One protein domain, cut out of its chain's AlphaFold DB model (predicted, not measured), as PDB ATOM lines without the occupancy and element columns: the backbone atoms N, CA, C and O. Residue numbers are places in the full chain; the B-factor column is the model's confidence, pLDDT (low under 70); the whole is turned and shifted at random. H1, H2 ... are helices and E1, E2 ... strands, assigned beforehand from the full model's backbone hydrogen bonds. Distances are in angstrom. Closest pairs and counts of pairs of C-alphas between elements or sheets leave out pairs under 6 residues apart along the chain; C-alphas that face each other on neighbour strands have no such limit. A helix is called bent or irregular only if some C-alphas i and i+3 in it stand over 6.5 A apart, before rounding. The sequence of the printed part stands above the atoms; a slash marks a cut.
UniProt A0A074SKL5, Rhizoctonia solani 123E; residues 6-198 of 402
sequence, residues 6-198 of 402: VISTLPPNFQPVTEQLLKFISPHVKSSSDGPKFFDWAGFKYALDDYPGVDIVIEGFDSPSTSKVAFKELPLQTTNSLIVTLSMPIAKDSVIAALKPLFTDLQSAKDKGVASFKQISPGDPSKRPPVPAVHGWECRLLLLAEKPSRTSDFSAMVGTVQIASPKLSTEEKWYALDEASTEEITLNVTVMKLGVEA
ATOM      1  N   VAL A   6     287.655 323.096 344.772       97.12
ATOM      2  CA  VAL A   6     288.059 323.784 343.541       97.12
ATOM      3  C   VAL A   6     286.881 324.567 342.963       97.12
ATOM      4  O   VAL A   6     285.785 324.023 342.811       97.12
ATOM      5  N   ILE A   7     287.113 325.838 342.637       96.81
ATOM      6  CA  ILE A   7     286.183 326.727 341.936       96.81
ATOM      7  C   ILE A   7     286.935 327.264 340.719       96.81
ATOM      8  O   ILE A   7     287.832 328.089 340.861       96.81
ATOM      9  N   SER A   8     286.604 326.774 339.528       96.19
ATOM     10  CA  SER A   8     287.367 327.076 338.316       96.19
ATOM     11  C   SER A   8     286.485 327.667 337.227       96.19
ATOM     12  O   SER A   8     285.355 327.224 337.026       96.19
ATOM     13  N   THR A   9     287.038 328.646 336.520       95.31
ATOM     14  CA  THR A   9     286.529 329.148 335.233       95.31
ATOM     15  C   THR A   9     287.465 328.805 334.076       95.31
ATOM     16  O   THR A   9     287.232 329.246 332.957       95.31
ATOM     17  N   LEU A  10     288.519 328.022 334.338       94.38
ATOM     18  CA  LEU A  10     289.507 327.671 333.329       94.38
ATOM     19  C   LEU A  10     288.926 326.743 332.253       94.38
ATOM     20  O   LEU A  10     288.157 325.832 332.581       94.38
ATOM     21  N   PRO A  11     289.342 326.913 330.990       92.62
ATOM     22  CA  PRO A  11     288.988 325.997 329.924       92.62
ATOM     23  C   PRO A  11     289.704 324.641 330.085       92.62
ATOM     24  O   PRO A  11     290.729 324.543 330.770       92.62
ATOM     25  N   PRO A  12     289.191 323.567 329.448       91.19
ATOM     26  CA  PRO A  12     289.677 322.198 329.663       91.19
ATOM     27  C   PRO A  12     291.169 321.976 329.386       91.19
ATOM     28  O   PRO A  12     291.774 321.088 329.978       91.19
ATOM     29  N   ASN A  13     291.794 322.787 328.528       86.69
ATOM     30  CA  ASN A  13     293.226 322.685 328.230       86.69
ATOM     31  C   ASN A  13     294.124 322.975 329.447       86.69
ATOM     32  O   ASN A  13     295.275 322.553 329.447       86.69
ATOM     33  N   PHE A  14     293.615 323.641 330.489       91.38
ATOM     34  CA  PHE A  14     294.341 323.850 331.744       91.38
ATOM     35  C   PHE A  14     294.158 322.717 332.760       91.38
ATOM     36  O   PHE A  14     294.710 322.784 333.859       91.38
ATOM     37  N   GLN A  15     293.377 321.680 332.444       90.44
ATOM     38  CA  GLN A  15     293.149 320.585 333.381       90.44
ATOM     39  C   GLN A  15     294.457 319.905 333.833       90.44
ATOM     40  O   GLN A  15     294.626 319.764 335.045       90.44
ATOM     41  N   PRO A  16     295.418 319.564 332.947       86.81
ATOM     42  CA  PRO A  16     296.657 318.910 333.376       86.81
ATOM     43  C   PRO A  16     297.455 319.756 334.375       86.81
ATOM     44  O   PRO A  16     297.812 319.279 335.447       86.81
ATOM     45  N   VAL A  17     297.661 321.041 334.077       90.25
ATOM     46  CA  VAL A  17     298.383 321.963 334.970       90.25
ATOM     47  C   VAL A  17     297.623 322.220 336.277       90.25
ATOM     48  O   VAL A  17     298.224 322.313 337.346       90.25
ATOM     49  N   THR A  18     296.289 322.244 336.235       93.31
ATOM     50  CA  THR A  18     295.451 322.338 337.440       93.31
ATOM     51  C   THR A  18     295.632 321.124 338.351       93.31
ATOM     52  O   THR A  18     295.716 321.268 339.572       93.31
ATOM     53  N   GLU A  19     295.703 319.919 337.783       89.69
ATOM     54  CA  GLU A  19     295.956 318.693 338.541       89.69
ATOM     55  C   GLU A  19     297.342 318.711 339.190       89.69
ATOM     56  O   GLU A  19     297.486 318.295 340.341       89.69
ATOM     57  N   GLN A  20     298.347 319.245 338.496       87.94
ATOM     58  CA  GLN A  20     299.686 319.404 339.056       87.94
ATOM     59  C   GLN A  20     299.729 320.428 340.189       87.94
ATOM     60  O   GLN A  20     300.302 320.165 341.244       87.94
ATOM     61  N   LEU A  21     299.036 321.555 340.031       94.12
ATOM     62  CA  LEU A  21     298.892 322.546 341.093       94.12
ATOM     63  C   LEU A  21     298.196 321.966 342.323       94.12
ATOM     64  O   LEU A  21     298.630 322.187 343.452       94.12
ATOM     65  N   LEU A  22     297.156 321.156 342.128       93.19
ATOM     66  CA  LEU A  22     296.513 320.445 343.229       93.19
ATOM     67  C   LEU A  22     297.464 319.467 343.923       93.19
ATOM     68  O   LEU A  22     297.454 319.406 345.153       93.19
ATOM     69  N   LYS A  23     298.283 318.720 343.174       86.00
ATOM     70  CA  LYS A  23     299.306 317.826 343.746       86.00
ATOM     71  C   LYS A  23     300.366 318.591 344.531       86.00
ATOM     72  O   LYS A  23     300.794 318.094 345.564       86.00
ATOM     73  N   PHE A  24     300.738 319.786 344.081       88.69
ATOM     74  CA  PHE A  24     301.677 320.662 344.777       88.69
ATOM     75  C   PHE A  24     301.090 321.211 346.090       88.69
ATOM     76  O   PHE A  24     301.747 321.193 347.122       88.69
ATOM     77  N   ILE A  25     299.819 321.630 346.096       94.31
ATOM     78  CA  ILE A  25     299.176 322.235 347.279       94.31
ATOM     79  C   ILE A  25     298.750 321.187 348.322       94.31
ATOM     80  O   ILE A  25     298.840 321.420 349.528       94.31
ATOM     81  N   SER A  26     298.241 320.032 347.883       92.06
ATOM     82  CA  SER A  26     297.592 319.039 348.760       92.06
ATOM     83  C   SER A  26     298.432 318.543 349.954       92.06
ATOM     84  O   SER A  26     297.848 318.393 351.031       92.06
ATOM     85  N   PRO A  27     299.756 318.310 349.834       88.62
ATOM     86  CA  PRO A  27     300.627 317.896 350.940       88.62
ATOM     87  C   PRO A  27     300.658 318.882 352.113       88.62
ATOM     88  O   PRO A  27     300.946 318.496 353.245       88.62
ATOM     89  N   HIS A  28     300.311 320.145 351.869       93.06
ATOM     90  CA  HIS A  28     300.248 321.175 352.901       93.06
ATOM     91  C   HIS A  28     298.944 321.139 353.701       93.06
ATOM     92  O   HIS A  28     298.751 321.947 354.602       93.06
ATOM     93  N   VAL A  29     298.049 320.184 353.436       93.56
ATOM     94  CA  VAL A  29     296.919 319.877 354.316       93.56
ATOM     95  C   VAL A  29     297.332 318.764 355.276       93.56
ATOM     96  O   VAL A  29     297.183 317.577 354.983       93.56
ATOM     97  N   LYS A  30     297.864 319.159 356.435       89.69
ATOM     98  CA  LYS A  30     298.402 318.255 357.457       89.69
ATOM     99  C   LYS A  30     297.299 317.678 358.343       89.69
ATOM    100  O   LYS A  30     296.292 318.332 358.606       89.69
ATOM    101  N   SER A  31     297.541 316.477 358.861       86.62
ATOM    102  CA  SER A  31     296.794 315.872 359.968       86.62
ATOM    103  C   SER A  31     297.761 315.592 361.117       86.62
ATOM    104  O   SER A  31     298.838 315.045 360.887       86.62
ATOM    105  N   SER A  32     297.384 315.893 362.359       75.81
ATOM    106  CA  SER A  32     297.932 315.136 363.494       75.81
ATOM    107  C   SER A  32     297.364 313.715 363.422       75.81
ATOM    108  O   SER A  32     296.241 313.572 362.954       75.81
ATOM    109  N   SER A  33     298.105 312.690 363.844       57.31
ATOM    110  CA  SER A  33     297.839 311.251 363.614       57.31
ATOM    111  C   SER A  33     296.372 310.780 363.671       57.31
ATOM    112  O   SER A  33     296.026 309.918 362.876       57.31
ATOM    113  N   ASP A  34     295.509 311.394 364.495       65.75
ATOM    114  CA  ASP A  34     294.046 311.168 364.528       65.75
ATOM    115  C   ASP A  34     293.210 312.469 364.634       65.75
ATOM    116  O   ASP A  34     292.049 312.462 365.042       65.75
ATOM    117  N   GLY A  35     293.805 313.624 364.334       78.75
ATOM    118  CA  GLY A  35     293.184 314.936 364.535       78.75
ATOM    119  C   GLY A  35     292.652 315.597 363.261       78.75
ATOM    120  O   GLY A  35     292.830 315.093 362.148       78.75
ATOM    121  N   PRO A  36     291.985 316.755 363.409       88.25
ATOM    122  CA  PRO A  36     291.411 317.476 362.284       88.25
ATOM    123  C   PRO A  36     292.500 317.972 361.333       88.25
ATOM    124  O   PRO A  36     293.565 318.428 361.755       88.25
ATOM    125  N   LYS A  37     292.198 317.932 360.034       92.00
ATOM    126  CA  LYS A  37     293.092 318.462 359.005       92.00
ATOM    127  C   LYS A  37     293.210 319.976 359.123       92.00
ATOM    128  O   LYS A  37     292.202 320.658 359.333       92.00
ATOM    129  N   PHE A  38     294.405 320.504 358.899       92.94
ATOM    130  CA  PHE A  38     294.647 321.939 358.803       92.94
ATOM    131  C   PHE A  38     295.581 322.282 357.645       92.94
ATOM    132  O   PHE A  38     296.416 321.469 357.254       92.94
ATOM    133  N   PHE A  39     295.437 323.482 357.094       95.50
ATOM    134  CA  PHE A  39     296.371 323.992 356.093       95.50
ATOM    135  C   PHE A  39     297.631 324.566 356.759       95.50
ATOM    136  O   PHE A  39     297.553 325.467 357.596       95.50
ATOM    137  N   ASP A  40     298.795 324.057 356.380       94.38
ATOM    138  CA  ASP A  40     300.104 324.535 356.808       94.38
ATOM    139  C   ASP A  40     300.579 325.672 355.900       94.38
ATOM    140  O   ASP A  40     301.325 325.470 354.941       94.38
ATOM    141  N   TRP A  41     300.129 326.886 356.214       94.25
ATOM    142  CA  TRP A  41     300.508 328.091 355.479       94.25
ATOM    143  C   TRP A  41     302.013 328.345 355.463       94.25
ATOM    144  O   TRP A  41     302.534 328.788 354.442       94.25
ATOM    145  N   ALA A  42     302.710 328.062 356.567       87.88
ATOM    146  CA  ALA A  42     304.152 328.261 356.645       87.88
ATOM    147  C   ALA A  42     304.868 327.279 355.714       87.88
ATOM    148  O   ALA A  42     305.625 327.710 354.850       87.88
ATOM    149  N   GLY A  43     304.565 325.982 355.825       83.00
ATOM    150  CA  GLY A  43     305.127 324.960 354.942       83.00
ATOM    151  C   GLY A  43     304.798 325.194 353.467       83.00
ATOM    152  O   GLY A  43     305.659 324.985 352.620       83.00
ATOM    153  N   PHE A  44     303.586 325.662 353.154       93.62
ATOM    154  CA  PHE A  44     303.204 325.990 351.778       93.62
ATOM    155  C   PHE A  44     303.974 327.192 351.230       93.62
ATOM    156  O   PHE A  44     304.464 327.147 350.106       93.62
ATOM    157  N   LYS A  45     304.117 328.256 352.030       88.62
ATOM    158  CA  LYS A  45     304.910 329.420 351.636       88.62
ATOM    159  C   LYS A  45     306.375 329.034 351.419       88.62
ATOM    160  O   LYS A  45     306.926 329.417 350.401       88.62
ATOM    161  N   TYR A  46     306.968 328.250 352.322       82.25
ATOM    162  CA  TYR A  46     308.339 327.761 352.147       82.25
ATOM    163  C   TYR A  46     308.490 326.946 350.863       82.25
ATOM    164  O   TYR A  46     309.398 327.212 350.092       82.25
ATOM    165  N   ALA A  47     307.558 326.033 350.572       80.50
ATOM    166  CA  ALA A  47     307.597 325.259 349.332       80.50
ATOM    167  C   ALA A  47     307.522 326.127 348.066       80.50
ATOM    168  O   ALA A  47     308.086 325.750 347.045       80.50
ATOM    169  N   LEU A  48     306.831 327.270 348.117       88.44
ATOM    170  CA  LEU A  48     306.793 328.248 347.026       88.44
ATOM    171  C   LEU A  48     308.052 329.118 346.961       88.44
ATOM    172  O   LEU A  48     308.526 329.396 345.867       88.44
ATOM    173  N   ASP A  49     308.574 329.563 348.106       80.56
ATOM    174  CA  ASP A  49     309.799 330.369 348.174       80.56
ATOM    175  C   ASP A  49     311.019 329.565 347.685       80.56
ATOM    176  O   ASP A  49     311.867 330.104 346.977       80.56
ATOM    177  N   ASP A  50     311.072 328.275 348.031       75.12
ATOM    178  CA  ASP A  50     312.135 327.338 347.652       75.12
ATOM    179  C   ASP A  50     311.871 326.675 346.287       75.12
ATOM    180  O   ASP A  50     312.668 325.856 345.819       75.12
ATOM    181  N   TYR A  51     310.753 327.002 345.628       78.44
ATOM    182  CA  TYR A  51     310.425 326.428 344.332       78.44
ATOM    183  C   TYR A  51     311.435 326.907 343.278       78.44
ATOM    184  O   TYR A  51     311.527 328.106 343.002       78.44
ATOM    185  N   PRO A  52     312.193 325.995 342.639       66.06
ATOM    186  CA  PRO A  52     313.254 326.399 341.730       66.06
ATOM    187  C   PRO A  52     312.705 326.937 340.409       66.06
ATOM    188  O   PRO A  52     313.409 327.685 339.741       66.06
ATOM    189  N   GLY A  53     311.481 326.585 340.010       72.00
ATOM    190  CA  GLY A  53     310.876 327.063 338.766       72.00
ATOM    191  C   GLY A  53     310.470 328.542 338.809       72.00
ATOM    192  O   GLY A  53     310.642 329.239 339.806       72.00
ATOM    193  N   VAL A  54     309.969 329.046 337.684       81.12
ATOM    194  CA  VAL A  54     309.374 330.403 337.558       81.12
ATOM    195  C   VAL A  54     307.949 330.373 337.010       81.12
ATOM    196  O   VAL A  54     307.282 331.395 336.913       81.12
ATOM    197  N   ASP A  55     307.486 329.171 336.705       87.56
ATOM    198  CA  ASP A  55     306.167 328.769 336.244       87.56
ATOM    199  C   ASP A  55     305.101 328.819 337.355       87.56
ATOM    200  O   ASP A  55     303.910 328.676 337.073       87.56
ATOM    201  N   ILE A  56     305.504 329.090 338.603       92.38
ATOM    202  CA  ILE A  56     304.626 329.516 339.697       92.38
ATOM    203  C   ILE A  56     305.290 330.637 340.498       92.38
ATOM    204  O   ILE A  56     306.462 330.552 340.860       92.38
ATOM    205  N   VAL A  57     304.545 331.700 340.794       90.56
ATOM    206  CA  VAL A  57     305.040 332.836 341.587       90.56
ATOM    207  C   VAL A  57     303.980 333.335 342.556       90.56
ATOM    208  O   VAL A  57     302.791 333.337 342.234       90.56
ATOM    209  N   ILE A  58     304.401 333.807 343.731       94.69
ATOM    210  CA  ILE A  58     303.507 334.485 344.677       94.69
ATOM    211  C   ILE A  58     303.232 335.901 344.165       94.69
ATOM    212  O   ILE A  58     304.130 336.735 344.095       94.69
ATOM    213  N   GLU A  59     301.973 336.188 343.842       94.00
ATOM    214  CA  GLU A  59     301.524 337.525 343.426       94.00
ATOM    215  C   GLU A  59     300.991 338.356 344.594       94.00
ATOM    216  O   GLU A  59     300.913 339.581 344.512       94.00
ATOM    217  N   GLY A  60     300.595 337.700 345.683       94.69
ATOM    218  CA  GLY A  60     300.113 338.379 346.873       94.69
ATOM    219  C   GLY A  60     299.713 337.412 347.973       94.69
ATOM    220  O   GLY A  60     299.370 336.259 347.723       94.69
ATOM    221  N   PHE A  61     299.736 337.907 349.202       95.50
ATOM    222  CA  PHE A  61     299.296 337.190 350.389       95.50
ATOM    223  C   PHE A  61     298.523 338.160 351.275       95.50
ATOM    224  O   PHE A  61     298.974 339.286 351.482       95.50
ATOM    225  N   ASP A  62     297.376 337.726 351.788       94.25
ATOM    226  CA  ASP A  62     296.606 338.488 352.764       94.25
ATOM    227  C   ASP A  62     296.044 337.577 353.856       94.25
ATOM    228  O   ASP A  62     295.650 336.431 353.625       94.25
ATOM    229  N   SER A  63     296.018 338.114 355.068       92.06
ATOM    230  CA  SER A  63     295.495 337.458 356.260       92.06
ATOM    231  C   SER A  63     294.917 338.553 357.160       92.06
ATOM    232  O   SER A  63     295.570 338.991 358.115       92.06
ATOM    233  N   PRO A  64     293.737 339.086 356.802       84.75
ATOM    234  CA  PRO A  64     293.161 340.243 357.446       84.75
ATOM    235  C   PRO A  64     292.725 339.909 358.873       84.75
ATOM    236  O   PRO A  64     292.583 338.754 359.282       84.75
ATOM    237  N   SER A  65     292.478 340.966 359.647       82.81
ATOM    238  CA  SER A  65     291.948 340.824 361.000       82.81
ATOM    239  C   SER A  65     290.603 340.104 360.995       82.81
ATOM    240  O   SER A  65     289.788 340.245 360.082       82.81
ATOM    241  N   THR A  66     290.362 339.354 362.063       89.19
ATOM    242  CA  THR A  66     289.117 338.625 362.268       89.19
ATOM    243  C   THR A  66     287.916 339.574 362.274       89.19
ATOM    244  O   THR A  66     287.954 340.627 362.912       89.19
ATOM    245  N   SER A  67     286.833 339.189 361.601       92.88
ATOM    246  CA  SER A  67     285.583 339.951 361.555       92.88
ATOM    247  C   SER A  67     284.424 339.166 362.168       92.88
ATOM    248  O   SER A  67     284.502 337.954 362.374       92.88
ATOM    249  N   LYS A  68     283.344 339.872 362.503       96.38
ATOM    250  CA  LYS A  68     282.081 339.288 362.960       96.38
ATOM    251  C   LYS A  68     281.021 339.543 361.906       96.38
ATOM    252  O   LYS A  68     280.836 340.687 361.498       96.38
ATOM    253  N   VAL A  69     280.353 338.486 361.463       96.88
ATOM    254  CA  VAL A  69     279.382 338.535 360.364       96.88
ATOM    255  C   VAL A  69     278.211 337.607 360.666       96.88
ATOM    256  O   VAL A  69     278.377 336.598 361.349       96.88
ATOM    257  N   ALA A  70     277.019 337.926 360.166       97.56
ATOM    258  CA  ALA A  70     275.896 336.995 360.248       97.56
ATOM    259  C   ALA A  70     276.153 335.776 359.344       97.56
ATOM    260  O   ALA A  70     276.697 335.929 358.249       97.56
ATOM    261  N   PHE A  71     275.727 334.580 359.758       97.00
ATOM    262  CA  PHE A  71     275.958 333.343 359.000       97.00
ATOM    263  C   PHE A  71     275.491 333.440 357.536       97.00
ATOM    264  O   PHE A  71     276.253 333.126 356.624       97.00
ATOM    265  N   LYS A  72     274.289 333.979 357.291       96.75
ATOM    266  CA  LYS A  72     273.754 334.219 355.937       96.75
ATOM    267  C   LYS A  72     274.632 335.105 355.039       96.75
ATOM    268  O   LYS A  72     274.510 335.060 353.818       96.75
ATOM    269  N   GLU A  73     275.510 335.923 355.621       97.62
ATOM    270  CA  GLU A  73     276.406 336.829 354.893       97.62
ATOM    271  C   GLU A  73     277.779 336.202 354.607       97.62
ATOM    272  O   GLU A  73     278.555 336.772 353.834       97.62
ATOM    273  N   LEU A  74     278.083 335.020 355.168       96.62
ATOM    274  CA  LEU A  74     279.376 334.345 355.004       96.62
ATOM    275  C   LEU A  74     279.798 334.172 353.539       96.62
ATOM    276  O   LEU A  74     280.942 334.523 353.240       96.62
ATOM    277  N   PRO A  75     278.941 333.702 352.603       96.88
ATOM    278  CA  PRO A  75     279.337 333.578 351.202       96.88
ATOM    279  C   PRO A  75     279.800 334.908 350.597       96.88
ATOM    280  O   PRO A  75     280.830 334.952 349.925       96.88
ATOM    281  N   LEU A  76     279.074 336.000 350.861       95.94
ATOM    282  CA  LEU A  76     279.380 337.323 350.313       95.94
ATOM    283  C   LEU A  76     280.664 337.899 350.920       95.94
ATOM    284  O   LEU A  76     281.538 338.357 350.185       95.94
ATOM    285  N   GLN A  77     280.797 337.848 352.246       95.50
ATOM    286  CA  GLN A  77     281.963 338.388 352.952       95.50
ATOM    287  C   GLN A  77     283.235 337.616 352.593       95.50
ATOM    288  O   GLN A  77     284.248 338.214 352.241       95.50
ATOM    289  N   THR A  78     283.149 336.285 352.553       95.44
ATOM    290  CA  THR A  78     284.249 335.421 352.108       95.44
ATOM    291  C   THR A  78     284.631 335.710 350.655       95.44
ATOM    292  O   THR A  78     285.812 335.819 350.336       95.44
ATOM    293  N   THR A  79     283.646 335.889 349.766       95.31
ATOM    294  CA  THR A  79     283.900 336.232 348.356       95.31
ATOM    295  C   THR A  79     284.623 337.569 348.221       95.31
ATOM    296  O   THR A  79     285.531 337.692 347.400       95.31
ATOM    297  N   ASN A  80     284.254 338.572 349.021       92.62
ATOM    298  CA  ASN A  80     284.942 339.859 349.003       92.62
ATOM    299  C   ASN A  80     286.416 339.707 349.405       92.62
ATOM    300  O   ASN A  80     287.269 340.217 348.682       92.62
ATOM    301  N   SER A  81     286.723 338.937 350.453       91.19
ATOM    302  CA  SER A  81     288.111 338.652 350.846       91.19
ATOM    303  C   SER A  81     288.888 337.853 349.791       91.19
ATOM    304  O   SER A  81     290.053 338.135 349.538       91.19
ATOM    305  N   LEU A  82     288.255 336.871 349.138       89.75
ATOM    306  CA  LEU A  82     288.912 336.034 348.122       89.75
ATOM    307  C   LEU A  82     289.201 336.785 346.818       89.75
ATOM    308  O   LEU A  82     290.227 336.547 346.182       89.75
ATOM    309  N   ILE A  83     288.276 337.643 346.379       89.00
ATOM    310  CA  ILE A  83     288.328 338.245 345.042       89.00
ATOM    311  C   ILE A  83     288.857 339.670 345.079       89.00
ATOM    312  O   ILE A  83     289.715 340.014 344.272       89.00
ATOM    313  N   VAL A  84     288.324 340.513 345.966       86.12
ATOM    314  CA  VAL A  84     288.596 341.957 345.925       86.12
ATOM    315  C   VAL A  84     290.000 342.242 346.430       86.12
ATOM    316  O   VAL A  84     290.733 342.973 345.771       86.12
ATOM    317  N   THR A  85     290.390 341.623 347.544       87.00
ATOM    318  CA  THR A  85     291.670 341.881 348.212       87.00
ATOM    319  C   THR A  85     292.866 341.725 347.277       87.00
ATOM    320  O   THR A  85     293.729 342.593 347.229       87.00
ATOM    321  N   LEU A  86     292.904 340.641 346.500       89.19
ATOM    322  CA  LEU A  86     294.031 340.316 345.617       89.19
ATOM    323  C   LEU A  86     293.644 340.349 344.124       89.19
ATOM    324  O   LEU A  86     294.379 339.862 343.262       89.19
ATOM    325  N   SER A  87     292.498 340.958 343.802       93.06
ATOM    326  CA  SER A  87     292.010 341.167 342.431       93.06
ATOM    327  C   SER A  87     291.995 339.884 341.583       93.06
ATOM    328  O   SER A  87     292.672 339.795 340.555       93.06
ATOM    329  N   MET A  88     291.263 338.854 342.024       94.56
ATOM    330  CA  MET A  88     291.090 337.629 341.224       94.56
ATOM    331  C   MET A  88     290.172 337.874 340.020       94.56
ATOM    332  O   MET A  88     289.090 338.436 340.198       94.56
ATOM    333  N   PRO A  89     290.533 337.403 338.811       93.94
ATOM    334  CA  PRO A  89     289.743 337.608 337.598       93.94
ATOM    335  C   PRO A  89     288.581 336.603 337.483       93.94
ATOM    336  O   PRO A  89     288.400 335.956 336.460       93.94
ATOM    337  N   ILE A  90     287.787 336.450 338.545       93.94
ATOM    338  CA  ILE A  90     286.636 335.542 338.597       93.94
ATOM    339  C   ILE A  90     285.375 336.299 339.019       93.94
ATOM    340  O   ILE A  90     285.422 337.201 339.858       93.94
ATOM    341  N   ALA A  91     284.230 335.946 338.432       94.88
ATOM    342  CA  ALA A  91     282.962 336.597 338.742       94.88
ATOM    343  C   ALA A  91     282.532 336.321 340.194       94.88
ATOM    344  O   ALA A  91     282.485 335.168 340.636       94.88
ATOM    345  N   LYS A  92     282.165 337.385 340.925       95.25
ATOM    346  CA  LYS A  92     281.733 337.298 342.330       95.25
ATOM    347  C   LYS A  92     280.566 336.333 342.519       95.25
ATOM    348  O   LYS A  92     280.620 335.485 343.404       95.25
ATOM    349  N   ASP A  93     279.552 336.420 341.664       95.00
ATOM    350  CA  ASP A  93     278.337 335.610 341.788       95.00
ATOM    351  C   ASP A  93     278.620 334.109 341.648       95.00
ATOM    352  O   ASP A  93     278.031 333.301 342.366       95.00
ATOM    353  N   SER A  94     279.577 333.726 340.795       94.06
ATOM    354  CA  SER A  94     280.003 332.332 340.639       94.06
ATOM    355  C   SER A  94     280.662 331.790 341.908       94.06
ATOM    356  O   SER A  94     280.388 330.661 342.315       94.06
ATOM    357  N   VAL A  95     281.497 332.599 342.570       96.00
ATOM    358  CA  VAL A  95     282.139 332.212 343.835       96.00
ATOM    359  C   VAL A  95     281.117 332.164 344.971       96.00
ATOM    360  O   VAL A  95     281.092 331.181 345.708       96.00
ATOM    361  N   ILE A  96     280.208 333.142 345.067       96.25
ATOM    362  CA  ILE A  96     279.108 333.133 346.048       96.25
ATOM    363  C   ILE A  96     278.267 331.863 345.895       96.25
ATOM    364  O   ILE A  96     278.025 331.165 346.881       96.25
ATOM    365  N   ALA A  97     277.855 331.532 344.669       96.00
ATOM    366  CA  ALA A  97     277.059 330.343 344.386       96.00
ATOM    367  C   ALA A  97     277.783 329.044 344.776       96.00
ATOM    368  O   ALA A  97     277.147 328.115 345.267       96.00
ATOM    369  N   ALA A  98     279.108 328.982 344.611       95.62
ATOM    370  CA  ALA A  98     279.911 327.830 345.013       95.62
ATOM    371  C   ALA A  98     280.135 327.739 346.536       95.62
ATOM    372  O   ALA A  98     280.259 326.631 347.066       95.62
ATOM    373  N   LEU A  99     280.185 328.878 347.236       96.69
ATOM    374  CA  LEU A  99     280.388 328.952 348.686       96.69
ATOM    375  C   LEU A  99     279.114 328.702 349.495       96.69
ATOM    376  O   LEU A  99     279.205 328.158 350.590       96.69
ATOM    377  N   LYS A 100     277.934 329.051 348.970       96.31
ATOM    378  CA  LYS A 100     276.648 328.757 349.624       96.31
ATOM    379  C   LYS A 100     276.530 327.296 350.096       96.31
ATOM    380  O   LYS A 100     276.468 327.093 351.307       96.31
ATOM    381  N   PRO A 101     276.613 326.281 349.209       95.75
ATOM    382  CA  PRO A 101     276.501 324.885 349.625       95.75
ATOM    383  C   PRO A 101     277.670 324.431 350.505       95.75
ATOM    384  O   PRO A 101     277.518 323.486 351.268       95.75
ATOM    385  N   LEU A 102     278.836 325.081 350.428       96.31
ATOM    386  CA  LEU A 102     279.966 324.756 351.300       96.31
ATOM    387  C   LEU A 102     279.665 325.088 352.768       96.31
ATOM    388  O   LEU A 102     280.063 324.329 353.646       96.31
ATOM    389  N   PHE A 103     278.988 326.208 353.034       96.44
ATOM    390  CA  PHE A 103     278.654 326.619 354.400       96.44
ATOM    391  C   PHE A 103     277.358 325.995 354.914       96.44
ATOM    392  O   PHE A 103     277.271 325.713 356.104       96.44
ATOM    393  N   THR A 104     276.367 325.749 354.054       95.38
ATOM    394  CA  THR A 104     275.087 325.149 354.473       95.38
ATOM    395  C   THR A 104     275.122 323.623 354.559       95.38
ATOM    396  O   THR A 104     274.209 323.032 355.119       95.38
ATOM    397  N   ASP A 105     276.153 322.970 354.011       96.56
ATOM    398  CA  ASP A 105     276.342 321.514 354.068       96.56
ATOM    399  C   ASP A 105     277.775 321.165 354.505       96.56
ATOM    400  O   ASP A 105     278.573 320.533 353.799       96.56
ATOM    401  N   LEU A 106     278.125 321.633 355.708       96.44
ATOM    402  CA  LEU A 106     279.438 321.402 356.316       96.44
ATOM    403  C   LEU A 106     279.719 319.914 356.555       96.44
ATOM    404  O   LEU A 106     280.881 319.509 356.518       96.44
ATOM    405  N   GLN A 107     278.678 319.097 356.738       96.31
ATOM    406  CA  GLN A 107     278.822 317.651 356.877       96.31
ATOM    407  C   GLN A 107     279.368 317.047 355.581       96.31
ATOM    408  O   GLN A 107     280.430 316.426 355.589       96.31
ATOM    409  N   SER A 108     278.729 317.326 354.438       96.12
ATOM    410  CA  SER A 108     279.240 316.859 353.146       96.12
ATOM    411  C   SER A 108     280.624 317.434 352.832       96.12
ATOM    412  O   SER A 108     281.468 316.755 352.240       96.12
ATOM    413  N   ALA A 109     280.895 318.682 353.229       96.25
ATOM    414  CA  ALA A 109     282.210 319.297 353.066       96.25
ATOM    415  C   ALA A 109     283.302 318.577 353.881       96.25
ATOM    416  O   ALA A 109     284.421 318.389 353.386       96.25
ATOM    417  N   LYS A 110     282.978 318.144 355.105       95.50
ATOM    418  CA  LYS A 110     283.851 317.330 355.957       95.50
ATOM    419  C   LYS A 110     284.125 315.969 355.330       95.50
ATOM    420  O   LYS A 110     285.289 315.600 355.193       95.50
ATOM    421  N   ASP A 111     283.078 315.278 354.884       94.00
ATOM    422  CA  ASP A 111     283.172 313.937 354.291       94.00
ATOM    423  C   ASP A 111     284.007 313.939 353.002       94.00
ATOM    424  O   ASP A 111     284.798 313.030 352.751       94.00
ATOM    425  N   LYS A 112     283.910 315.013 352.207       94.25
ATOM    426  CA  LYS A 112     284.753 315.239 351.019       94.25
ATOM    427  C   LYS A 112     286.194 315.634 351.358       94.25
ATOM    428  O   LYS A 112     287.030 315.721 350.462       94.25
ATOM    429  N   GLY A 113     286.494 315.903 352.628       94.06
ATOM    430  CA  GLY A 113     287.813 316.302 353.108       94.06
ATOM    431  C   GLY A 113     288.177 317.765 352.850       94.06
ATOM    432  O   GLY A 113     289.327 318.139 353.086       94.06
ATOM    433  N   VAL A 114     287.238 318.608 352.407       96.94
ATOM    434  CA  VAL A 114     287.493 320.030 352.094       96.94
ATOM    435  C   VAL A 114     287.239 320.966 353.278       96.94
ATOM    436  O   VAL A 114     287.656 322.123 353.241       96.94
ATOM    437  N   ALA A 115     286.605 320.462 354.338       97.25
ATOM    438  CA  ALA A 115     286.412 321.168 355.599       97.25
ATOM    439  C   ALA A 115     286.823 320.307 356.802       97.25
ATOM    440  O   ALA A 115     286.893 319.076 356.722       97.25
ATOM    441  N   SER A 116     287.139 320.936 357.931       96.62
ATOM    442  CA  SER A 116     287.442 320.229 359.182       96.62
ATOM    443  C   SER A 116     286.983 321.026 360.396       96.62
ATOM    444  O   SER A 116     287.296 322.210 360.508       96.62
ATOM    445  N   PHE A 117     286.262 320.363 361.299       96.56
ATOM    446  CA  PHE A 117     285.858 320.923 362.584       96.56
ATOM    447  C   PHE A 117     287.000 320.788 363.592       96.56
ATOM    448  O   PHE A 117     287.586 319.712 363.723       96.56
ATOM    449  N   LYS A 118     287.353 321.875 364.280       94.44
ATOM    450  CA  LYS A 118     288.469 321.902 365.231       94.44
ATOM    451  C   LYS A 118     288.310 322.981 366.293       94.44
ATOM    452  O   LYS A 118     287.524 323.919 366.161       94.44
ATOM    453  N   GLN A 119     289.113 322.861 367.342       92.81
ATOM    454  CA  GLN A 119     289.305 323.929 368.312       92.81
ATOM    455  C   GLN A 119     290.126 325.056 367.667       92.81
ATOM    456  O   GLN A 119     291.250 324.838 367.224       92.81
ATOM    457  N   ILE A 120     289.551 326.255 367.605       89.88
ATOM    458  CA  ILE A 120     290.180 327.462 367.047       89.88
ATOM    459  C   ILE A 120     290.906 328.243 368.147       89.88
ATOM    460  O   ILE A 120     291.956 328.830 367.909       89.88
ATOM    461  N   SER A 121     290.368 328.222 369.370       88.25
ATOM    462  CA  SER A 121     291.002 328.810 370.549       88.25
ATOM    463  C   SER A 121     290.798 327.906 371.767       88.25
ATOM    464  O   SER A 121     289.669 327.466 371.990       88.25
ATOM    465  N   PRO A 122     291.840 327.633 372.574       87.69
ATOM    466  CA  PRO A 122     291.730 326.808 373.780       87.69
ATOM    467  C   PRO A 122     290.922 327.447 374.908       87.69
ATOM    468  O   PRO A 122     290.590 326.771 375.878       87.69
ATOM    469  N   GLY A 123     290.576 328.730 374.784       88.12
ATOM    470  CA  GLY A 123     290.030 329.485 375.899       88.12
ATOM    471  C   GLY A 123     291.088 329.732 376.973       88.12
ATOM    472  O   GLY A 123     292.281 329.503 376.778       88.12
ATOM    473  N   ASP A 124     290.641 330.248 378.108       89.81
ATOM    474  CA  ASP A 124     291.469 330.541 379.267       89.81
ATOM    475  C   ASP A 124     290.619 330.401 380.542       89.81
ATOM    476  O   ASP A 124     289.903 331.339 380.924       89.81
ATOM    477  N   PRO A 125     290.667 329.237 381.215       88.12
ATOM    478  CA  PRO A 125     289.903 329.010 382.434       88.12
ATOM    479  C   PRO A 125     290.427 329.820 383.629       88.12
ATOM    480  O   PRO A 125     289.740 329.904 384.646       88.12
ATOM    481  N   SER A 126     291.626 330.413 383.533       90.75
ATOM    482  CA  SER A 126     292.246 331.177 384.623       90.75
ATOM    483  C   SER A 126     291.727 332.616 384.721       90.75
ATOM    484  O   SER A 126     291.799 333.231 385.789       90.75
ATOM    485  N   LYS A 127     291.159 333.154 383.633       90.19
ATOM    486  CA  LYS A 127     290.553 334.491 383.615       90.19
ATOM    487  C   LYS A 127     289.256 334.535 384.422       90.19
ATOM    488  O   LYS A 127     288.565 333.535 384.597       90.19
ATOM    489  N   ARG A 128     288.913 335.723 384.929       87.06
ATOM    490  CA  ARG A 128     287.625 335.996 385.585       87.06
ATOM    491  C   ARG A 128     286.889 337.103 384.821       87.06
ATOM    492  O   ARG A 128     287.318 338.252 384.911       87.06
ATOM    493  N   PRO A 129     285.802 336.780 384.094       85.81
ATOM    494  CA  PRO A 129     285.206 335.445 383.946       85.81
ATOM    495  C   PRO A 129     286.068 334.480 383.094       85.81
ATOM    496  O   PRO A 129     286.846 334.958 382.263       85.81
ATOM    497  N   PRO A 130     285.936 333.146 383.285       88.81
ATOM    498  CA  PRO A 130     286.617 332.149 382.458       88.81
ATOM    499  C   PRO A 130     286.281 332.328 380.979       88.81
ATOM    500  O   PRO A 130     285.116 332.521 380.623       88.81
ATOM    501  N   VAL A 131     287.290 332.241 380.115       90.44
ATOM    502  CA  VAL A 131     287.104 332.296 378.662       90.44
ATOM    503  C   VAL A 131     286.949 330.860 378.153       90.44
ATOM    504  O   VAL A 131     287.879 330.071 378.308       90.44
ATOM    505  N   PRO A 132     285.805 330.471 377.569       89.31
ATOM    506  CA  PRO A 132     285.622 329.115 377.064       89.31
ATOM    507  C   PRO A 132     286.458 328.867 375.804       89.31
ATOM    508  O   PRO A 132     286.769 329.796 375.053       89.31
ATOM    509  N   ALA A 133     286.780 327.597 375.550       91.69
ATOM    510  CA  ALA A 133     287.338 327.179 374.273       91.69
ATOM    511  C   ALA A 133     286.348 327.473 373.138       91.69
ATOM    512  O   ALA A 133     285.142 327.251 373.268       91.69
ATOM    513  N   VAL A 134     286.865 327.947 372.009       94.00
ATOM    514  CA  VAL A 134     286.070 328.247 370.819       94.00
ATOM    515  C   VAL A 134     286.383 327.209 369.758       94.00
ATOM    516  O   VAL A 134     287.542 327.000 369.398       94.00
ATOM    517  N   HIS A 135     285.330 326.582 369.247       95.06
ATOM    518  CA  HIS A 135     285.401 325.609 368.167       95.06
ATOM    519  C   HIS A 135     284.810 326.201 366.890       95.06
ATOM    520  O   HIS A 135     284.057 327.180 366.917       95.06
ATOM    521  N   GLY A 136     285.193 325.621 365.764       97.00
ATOM    522  CA  GLY A 136     284.833 326.139 364.462       97.00
ATOM    523  C   GLY A 136     285.284 325.234 363.334       97.00
ATOM    524  O   GLY A 136     285.818 324.148 363.555       97.00
ATOM    525  N   TRP A 137     285.075 325.705 362.116       97.88
ATOM    526  CA  TRP A 137     285.439 325.006 360.896       97.88
ATOM    527  C   TRP A 137     286.572 325.723 360.187       97.88
ATOM    528  O   TRP A 137     286.593 326.948 360.144       97.88
ATOM    529  N   GLU A 138     287.474 324.958 359.586       97.56
ATOM    530  CA  GLU A 138     288.351 325.440 358.524       97.56
ATOM    531  C   GLU A 138     287.917 324.825 357.195       97.56
ATOM    532  O   GLU A 138     287.983 323.607 357.027       97.56
ATOM    533  N   CYS A 139     287.499 325.668 356.256       98.00
ATOM    534  CA  CYS A 139     287.203 325.306 354.876       98.00
ATOM    535  C   CYS A 139     288.383 325.685 353.976       98.00
ATOM    536  O   CYS A 139     288.936 326.777 354.106       98.00
ATOM    537  N   ARG A 140     288.756 324.806 353.044       97.94
ATOM    538  CA  ARG A 140     289.923 324.971 352.165       97.94
ATOM    539  C   ARG A 140     289.481 325.126 350.715       97.94
ATOM    540  O   ARG A 140     288.705 324.313 350.212       97.94
ATOM    541  N   LEU A 141     289.978 326.159 350.045       97.88
ATOM    542  CA  LEU A 141     289.527 326.604 348.730       97.88
ATOM    543  C   LEU A 141     290.701 326.730 347.757       97.88
ATOM    544  O   LEU A 141     291.787 327.160 348.143       97.88
ATOM    545  N   LEU A 142     290.444 326.415 346.488       97.94
ATOM    546  CA  LEU A 142     291.310 326.752 345.362       97.94
ATOM    547  C   LEU A 142     290.463 327.412 344.270       97.94
ATOM    548  O   LEU A 142     289.610 326.747 343.679       97.94
ATOM    549  N   LEU A 143     290.671 328.704 344.011       97.94
ATOM    550  CA  LEU A 143     289.997 329.412 342.918       97.94
ATOM    551  C   LEU A 143     290.942 329.527 341.724       97.94
ATOM    552  O   LEU A 143     292.113 329.842 341.906       97.94
ATOM    553  N   LEU A 144     290.422 329.313 340.519       97.44
ATOM    554  CA  LEU A 144     291.200 329.275 339.283       97.44
ATOM    555  C   LEU A 144     290.514 330.100 338.189       97.44
ATOM    556  O   LEU A 144     289.322 329.917 337.916       97.44
ATOM    557  N   ALA A 145     291.262 331.005 337.564       96.12
ATOM    558  CA  ALA A 145     290.761 331.855 336.487       96.12
ATOM    559  C   ALA A 145     291.883 332.298 335.543       96.12
ATOM    560  O   ALA A 145     293.009 332.524 335.985       96.12
ATOM    561  N   GLU A 146     291.579 332.425 334.253       94.06
ATOM    562  CA  GLU A 146     292.551 332.849 333.239       94.06
ATOM    563  C   GLU A 146     293.096 334.249 333.546       94.06
ATOM    564  O   GLU A 146     292.387 335.112 334.075       94.06
ATOM    565  N   LYS A 147     294.363 334.504 333.197       89.69
ATOM    566  CA  LYS A 147     294.906 335.861 333.275       89.69
ATOM    567  C   LYS A 147     294.421 336.684 332.076       89.69
ATOM    568  O   LYS A 147     294.692 336.302 330.941       89.69
ATOM    569  N   PRO A 148     293.824 337.874 332.289       81.06
ATOM    570  CA  PRO A 148     293.374 338.723 331.182       81.06
ATOM    571  C   PRO A 148     294.492 339.126 330.208       81.06
ATOM    572  O   PRO A 148     294.232 339.401 329.043       81.06
ATOM    573  N   SER A 149     295.738 339.192 330.686       78.62
ATOM    574  CA  SER A 149     296.894 339.664 329.919       78.62
ATOM    575  C   SER A 149     297.640 338.571 329.149       78.62
ATOM    576  O   SER A 149     298.433 338.906 328.271       78.62
ATOM    577  N   ARG A 150     297.454 337.289 329.496       77.75
ATOM    578  CA  ARG A 150     298.162 336.145 328.898       77.75
ATOM    579  C   ARG A 150     297.282 334.903 328.964       77.75
ATOM    580  O   ARG A 150     297.125 334.319 330.027       77.75
ATOM    581  N   THR A 151     296.751 334.479 327.823       77.25
ATOM    582  CA  THR A 151     295.826 333.336 327.720       77.25
ATOM    583  C   THR A 151     296.501 331.974 327.898       77.25
ATOM    584  O   THR A 151     295.822 330.956 327.898       77.25
ATOM    585  N   SER A 152     297.832 331.927 327.999       83.69
ATOM    586  CA  SER A 152     298.592 330.726 328.365       83.69
ATOM    587  C   SER A 152     298.745 330.559 329.875       83.69
ATOM    588  O   SER A 152     299.147 329.494 330.324       83.69
ATOM    589  N   ASP A 153     298.445 331.591 330.661       91.31
ATOM    590  CA  ASP A 153     298.723 331.627 332.093       91.31
ATOM    591  C   ASP A 153     297.403 331.790 332.850       91.31
ATOM    592  O   ASP A 153     296.405 332.307 332.334       91.31
ATOM    593  N   PHE A 154     297.390 331.407 334.119       95.44
ATOM    594  CA  PHE A 154     296.226 331.600 334.968       95.44
ATOM    595  C   PHE A 154     296.596 332.109 336.355       95.44
ATOM    596  O   PHE A 154     297.743 332.070 336.799       95.44
ATOM    597  N   SER A 155     295.596 332.674 337.024       96.56
ATOM    598  CA  SER A 155     295.662 333.029 338.433       96.56
ATOM    599  C   SER A 155     295.083 331.885 339.250       96.56
ATOM    600  O   SER A 155     293.970 331.423 338.976       96.56
ATOM    601  N   ALA A 156     295.806 331.473 340.283       97.31
ATOM    602  CA  ALA A 156     295.302 330.577 341.307       97.31
ATOM    603  C   ALA A 156     295.224 331.302 342.652       97.31
ATOM    604  O   ALA A 156     296.127 332.043 343.018       97.31
ATOM    605  N   MET A 157     294.145 331.092 343.399       97.81
ATOM    606  CA  MET A 157     293.999 331.589 344.766       97.81
ATOM    607  C   MET A 157     293.837 330.408 345.702       97.81
ATOM    608  O   MET A 157     292.801 329.738 345.678       97.81
ATOM    609  N   VAL A 158     294.835 330.181 346.545       97.75
ATOM    610  CA  VAL A 158     294.712 329.260 347.673       97.75
ATOM    611  C   VAL A 158     294.086 330.031 348.825       97.75
ATOM    612  O   VAL A 158     294.514 331.146 349.117       97.75
ATOM    613  N   GLY A 159     293.063 329.471 349.466       97.31
ATOM    614  CA  GLY A 159     292.370 330.142 350.560       97.31
ATOM    615  C   GLY A 159     291.948 329.199 351.677       97.31
ATOM    616  O   GLY A 159     291.477 328.089 351.424       97.31
ATOM    617  N   THR A 160     292.052 329.667 352.917       97.69
ATOM    618  CA  THR A 160     291.436 329.024 354.081       97.69
ATOM    619  C   THR A 160     290.444 329.960 354.732       97.69
ATOM    620  O   THR A 160     290.780 331.097 355.053       97.69
ATOM    621  N   VAL A 161     289.241 329.454 354.976       97.88
ATOM    622  CA  VAL A 161     288.171 330.172 355.661       97.88
ATOM    623  C   VAL A 161     287.946 329.513 357.007       97.88
ATOM    624  O   VAL A 161     287.492 328.373 357.072       97.88
ATOM    625  N   GLN A 162     288.261 330.227 358.077       97.38
ATOM    626  CA  GLN A 162     287.983 329.801 359.436       97.38
ATOM    627  C   GLN A 162     286.723 330.502 359.943       97.38
ATOM    628  O   GLN A 162     286.671 331.731 360.006       97.38
ATOM    629  N   ILE A 163     285.714 329.712 360.305       97.56
ATOM    630  CA  ILE A 163     284.473 330.188 360.918       97.56
ATOM    631  C   ILE A 163     284.346 329.629 362.325       97.56
ATOM    632  O   ILE A 163     284.537 328.437 362.540       97.56
ATOM    633  N   ALA A 164     284.029 330.477 363.299       97.06
ATOM    634  CA  ALA A 164     283.964 330.077 364.699       97.06
ATOM    635  C   ALA A 164     282.823 330.776 365.440       97.06
ATOM    636  O   ALA A 164     282.452 331.905 365.118       97.06
ATOM    637  N   SER A 165     282.267 330.119 366.457       95.00
ATOM    638  CA  SER A 165     281.263 330.734 367.326       95.00
ATOM    639  C   SER A 165     281.298 330.113 368.722       95.00
ATOM    640  O   SER A 165     281.254 328.889 368.844       95.00
ATOM    641  N   PRO A 166     281.313 330.921 369.799       91.06
ATOM    642  CA  PRO A 166     281.270 330.400 371.165       91.06
ATOM    643  C   PRO A 166     279.931 329.719 371.500       91.06
ATOM    644  O   PRO A 166     279.865 328.922 372.431       91.06
ATOM    645  N   LYS A 167     278.857 330.004 370.748       93.12
ATOM    646  CA  LYS A 167     277.537 329.376 370.933       93.12
ATOM    647  C   LYS A 167     277.436 328.007 370.251       93.12
ATOM    648  O   LYS A 167     276.692 327.130 370.710       93.12
ATOM    649  N   LEU A 168     278.209 327.804 369.185       94.31
ATOM    650  CA  LEU A 168     278.220 326.599 368.351       94.31
ATOM    651  C   LEU A 168     279.400 325.695 368.730       94.31
ATOM    652  O   LEU A 168     280.299 325.410 367.943       94.31
ATOM    653  N   SER A 169     279.399 325.269 369.989       90.69
ATOM    654  CA  SER A 169     280.496 324.515 370.604       90.69
ATOM    655  C   SER A 169     280.664 323.079 370.092       90.69
ATOM    656  O   SER A 169     281.695 322.475 370.364       90.69
ATOM    657  N   THR A 170     279.665 322.516 369.406       94.50
ATOM    658  CA  THR A 170     279.693 321.142 368.875       94.50
ATOM    659  C   THR A 170     279.349 321.138 367.396       94.50
ATOM    660  O   THR A 170     278.661 322.043 366.919       94.50
ATOM    661  N   GLU A 171     279.823 320.120 366.685       94.94
ATOM    662  CA  GLU A 171     279.688 319.980 365.237       94.94
ATOM    663  C   GLU A 171     278.216 319.979 364.791       94.94
ATOM    664  O   GLU A 171     277.840 320.693 363.866       94.94
ATOM    665  N   GLU A 172     277.353 319.280 365.529       95.94
ATOM    666  CA  GLU A 172     275.933 319.092 365.212       95.94
ATOM    667  C   GLU A 172     275.154 320.408 365.227       95.94
ATOM    668  O   GLU A 172     274.206 320.585 364.464       95.94
ATOM    669  N   LYS A 173     275.567 321.367 366.067       96.06
ATOM    670  CA  LYS A 173     274.939 322.693 366.114       96.06
ATOM    671  C   LYS A 173     275.167 323.484 364.828       96.06
ATOM    672  O   LYS A 173     274.330 324.311 364.485       96.06
ATOM    673  N   TRP A 174     276.277 323.248 364.128       97.06
ATOM    674  CA  TRP A 174     276.553 323.907 362.850       97.06
ATOM    675  C   TRP A 174     275.652 323.384 361.733       97.06
ATOM    676  O   TRP A 174     275.279 324.152 360.854       97.06
ATOM    677  N   TYR A 175     275.248 322.113 361.793       95.19
ATOM    678  CA  TYR A 175     274.376 321.494 360.789       95.19
ATOM    679  C   TYR A 175     272.937 322.014 360.813       95.19
ATOM    680  O   TYR A 175     272.200 321.821 359.854       95.19
ATOM    681  N   ALA A 176     272.541 322.697 361.887       94.44
ATOM    682  CA  ALA A 176     271.238 323.344 361.988       94.44
ATOM    683  C   ALA A 176     271.190 324.741 361.334       94.44
ATOM    684  O   ALA A 176     270.135 325.372 361.344       94.44
ATOM    685  N   LEU A 177     272.314 325.258 360.823       94.69
ATOM    686  CA  LEU A 177     272.370 326.574 360.184       94.69
ATOM    687  C   LEU A 177     271.981 326.489 358.706       94.69
ATOM    688  O   LEU A 177     272.377 325.568 357.997       94.69
ATOM    689  N   ASP A 178     271.260 327.500 358.228       93.81
ATOM    690  CA  ASP A 178     270.808 327.620 356.842       93.81
ATOM    691  C   ASP A 178     271.072 329.027 356.268       93.81
ATOM    692  O   ASP A 178     271.624 329.906 356.936       93.81
ATOM    693  N   GLU A 179     270.665 329.263 355.016       92.50
ATOM    694  CA  GLU A 179     270.834 330.559 354.338       92.50
ATOM    695  C   GLU A 179     270.070 331.722 354.999       92.50
ATOM    696  O   GLU A 179     270.338 332.882 354.684       92.50
ATOM    697  N   ALA A 180     269.124 331.452 355.904       94.81
ATOM    698  CA  ALA A 180     268.380 332.477 356.632       94.81
ATOM    699  C   ALA A 180     268.996 332.793 358.006       94.81
ATOM    700  O   ALA A 180     268.641 333.810 358.616       94.81
ATOM    701  N   SER A 181     269.928 331.963 358.489       96.12
ATOM    702  CA  SER A 181     270.502 332.090 359.824       96.12
ATOM    703  C   SER A 181     271.210 333.429 360.040       96.12
ATOM    704  O   SER A 181     272.061 333.877 359.265       96.12
ATOM    705  N   THR A 182     270.853 334.075 361.148       96.62
ATOM    706  CA  THR A 182     271.406 335.364 361.585       96.62
ATOM    707  C   THR A 182     272.426 335.212 362.708       96.62
ATOM    708  O   THR A 182     272.860 336.217 363.268       96.62
ATOM    709  N   GLU A 183     272.819 333.976 363.039       96.62
ATOM    710  CA  GLU A 183     273.811 333.721 364.083       96.62
ATOM    711  C   GLU A 183     275.123 334.448 363.763       96.62
ATOM    712  O   GLU A 183     275.578 334.454 362.616       96.62
ATOM    713  N   GLU A 184     275.710 335.086 364.776       97.38
ATOM    714  CA  GLU A 184     276.951 335.838 364.617       97.38
ATOM    715  C   GLU A 184     278.130 334.862 364.601       97.38
ATOM    716  O   GLU A 184     278.358 334.100 365.547       97.38
ATOM    717  N   ILE A 185     278.895 334.913 363.518       97.50
ATOM    718  CA  ILE A 185     280.041 334.058 363.259       97.50
ATOM    719  C   ILE A 185     281.295 334.915 363.198       97.50
ATOM    720  O   ILE A 185     281.342 335.971 362.569       97.50
ATOM    721  N   THR A 186     282.334 334.429 363.858       97.06
ATOM    722  CA  THR A 186     283.691 334.948 363.725       97.06
ATOM    723  C   THR A 186     284.283 334.401 362.432       97.06
ATOM    724  O   THR A 186     284.354 333.184 362.280       97.06
ATOM    725  N   LEU A 187     284.691 335.276 361.518       97.00
ATOM    726  CA  LEU A 187     285.240 334.941 360.206       97.00
ATOM    727  C   LEU A 187     286.707 335.378 360.120       97.00
ATOM    728  O   LEU A 187     287.045 336.532 360.385       97.00
ATOM    729  N   ASN A 188     287.571 334.456 359.707       96.44
ATOM    730  CA  ASN A 188     288.959 334.718 359.343       96.44
ATOM    731  C   ASN A 188     289.245 334.067 357.981       96.44
ATOM    732  O   ASN A 188     288.878 332.914 357.761       96.44
ATOM    733  N   VAL A 189     289.850 334.809 357.054       96.62
ATOM    734  CA  VAL A 189     290.088 334.362 355.676       96.62
ATOM    735  C   VAL A 189     291.542 334.617 355.312       96.62
ATOM    736  O   VAL A 189     291.904 335.750 355.042       96.62
ATOM    737  N   THR A 190     292.369 333.578 355.257       97.25
ATOM    738  CA  THR A 190     293.753 333.688 354.766       97.25
ATOM    739  C   THR A 190     293.795 333.302 353.297       97.25
ATOM    740  O   THR A 190     293.189 332.297 352.914       97.25
ATOM    741  N   VAL A 191     294.491 334.084 352.476       97.31
ATOM    742  CA  VAL A 191     294.566 333.883 351.028       97.31
ATOM    743  C   VAL A 191     295.967 334.124 350.479       97.31
ATOM    744  O   VAL A 191     296.691 335.008 350.934       97.31
ATOM    745  N   MET A 192     296.334 333.357 349.455       97.94
ATOM    746  CA  MET A 192     297.555 333.545 348.678       97.94
ATOM    747  C   MET A 192     297.241 333.445 347.191       97.94
ATOM    748  O   MET A 192     296.727 332.423 346.725       97.94
ATOM    749  N   LYS A 193     297.568 334.507 346.454       97.44
ATOM    750  CA  LYS A 193     297.457 334.554 344.999       97.44
ATOM    751  C   LYS A 193     298.746 334.078 344.361       97.44
ATOM    752  O   LYS A 193     299.831 334.526 344.731       97.44
ATOM    753  N   LEU A 194     298.593 333.232 343.357       96.88
ATOM    754  CA  LEU A 194     299.662 332.643 342.580       96.88
ATOM    755  C   LEU A 194     299.448 332.967 341.104       96.88
ATOM    756  O   LEU A 194     298.334 332.835 340.587       96.88
ATOM    757  N   GLY A 195     300.518 333.360 340.427       95.81
ATOM    758  CA  GLY A 195     300.590 333.350 338.974       95.81
ATOM    759  C   GLY A 195     301.132 332.001 338.529       95.81
ATOM    760  O   GLY A 195     302.191 331.619 339.008       95.81
ATOM    761  N   VAL A 196     300.415 331.295 337.654       95.19
ATOM    762  CA  VAL A 196     300.787 329.950 337.195       95.19
ATOM    763  C   VAL A 196     300.848 329.933 335.669       95.19
ATOM    764  O   VAL A 196     299.892 330.340 335.006       95.19
ATOM    765  N   GLU A 197     301.962 329.479 335.107       91.31
ATOM    766  CA  GLU A 197     302.142 329.322 333.660       91.31
ATOM    767  C   GLU A 197     301.591 327.967 333.183       91.31
ATOM    768  O   GLU A 197     301.588 326.991 333.932       91.31
ATOM    769  N   ALA A 198     301.154 327.855 331.919       81.69
ATOM    770  CA  ALA A 198     300.712 326.570 331.341       81.69
ATOM    771  C   ALA A 198     301.776 325.466 331.419       81.69
ATOM    772  O   ALA A 198     301.432 324.283 331.453       81.69
TER     773      ALA A 198
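AT A GLANCE: This is residues 6 to 198 of the 402 residues of a protein of Rhizoctonia solani 123E (UniProt A0A074SKL5). One long, strongly twisted sheet, with E5, E6 and E7 side by side along its length, curls round H3, which forms a helical hairpin with H4. H5 is on that same face, H2 is over the opposite face and touches one end of H1, and the link of residues 122 to 133 lies at one end of the long axis. The printed part has 193 residues with six named helices and seven named strands, in the order E1 H1 H2 E2 E3 H3 H4 H5 E4 E5 E6 H6 E7, a mixed class of helices and strands. The branched sheet is mixed, and the whole is compact, with a radius of gyration of the C-alphas of 17.3 A and spans of 56 by 35 by 29 A.

IN THESE COORDINATES: E1, residues 6 to 8, begins at C-alpha 6 (288.059, 323.784, 343.541). H1 is residues 12 to 28, 25.5 A, with a kink of 32 degrees near residue 19; it is irregular, C-alphas 13 and 16 being 7.2 A apart. H2 is 41 to 49, E2 56 to 62 and E3 67 to 70. H3, 71 to 84, 20.1 A, is irregular, C-alphas 72 and 75 being 7.3 A apart. H4 is 92 to 104, H5 106 to 111 and E4 115 to 121. E5 is 134 to 147, 39.3 A; E6 is 150 to 164, 39.0 A, and bends by 68 degrees at residue 153. H6 is 171 to 174; E7, 184 to 197, 40.4 A, ends at C-alpha 197 (302.142, 329.322, 333.660).

HOW THE PARTS SIT: E4, E5 and E6 form a meander, each strand the antiparallel neighbour of the one before, with N 118 and O 136 at 2.8 A and N 141 and O 159 at 2.8 A. E6 and E7 are antiparallel, N 162 and O 188 at 2.8 A. E1 is parallel to E5, N 7 and O 142 at 2.9 A. E2 and E3 lie on one side of E7, both antiparallel to it, N 59 and O 193 at 2.9 A, N 69 and O 185 at 2.9 A. H3 and H4 touch at Pro 75 and Ile 96, C-alphas 5.2 A apart, a steep tilt of 40 degrees, opposite ways. H1 touches H2 with residues 25 to 28 alone, closest C-alphas His 28 and Phe 44, 5.8 A. H6 only grazes the sheet. Every O i to N i+4 pair is within hydrogen-bond range in H2 and H5, against 9 of 13 in H1, 8 of 10 in H3 and 7 of 9 in H4; H6 is too short for one.

THE WHOLE: The C-alphas farthest apart, Asn 13 and Arg 128, are 59.1 A apart. The printed part has no cut; the links H1 to H2 and E4 to E5 are long. Mean pLDDT of the printed part is 92.1, with residues 33, 34 and 52 under 70.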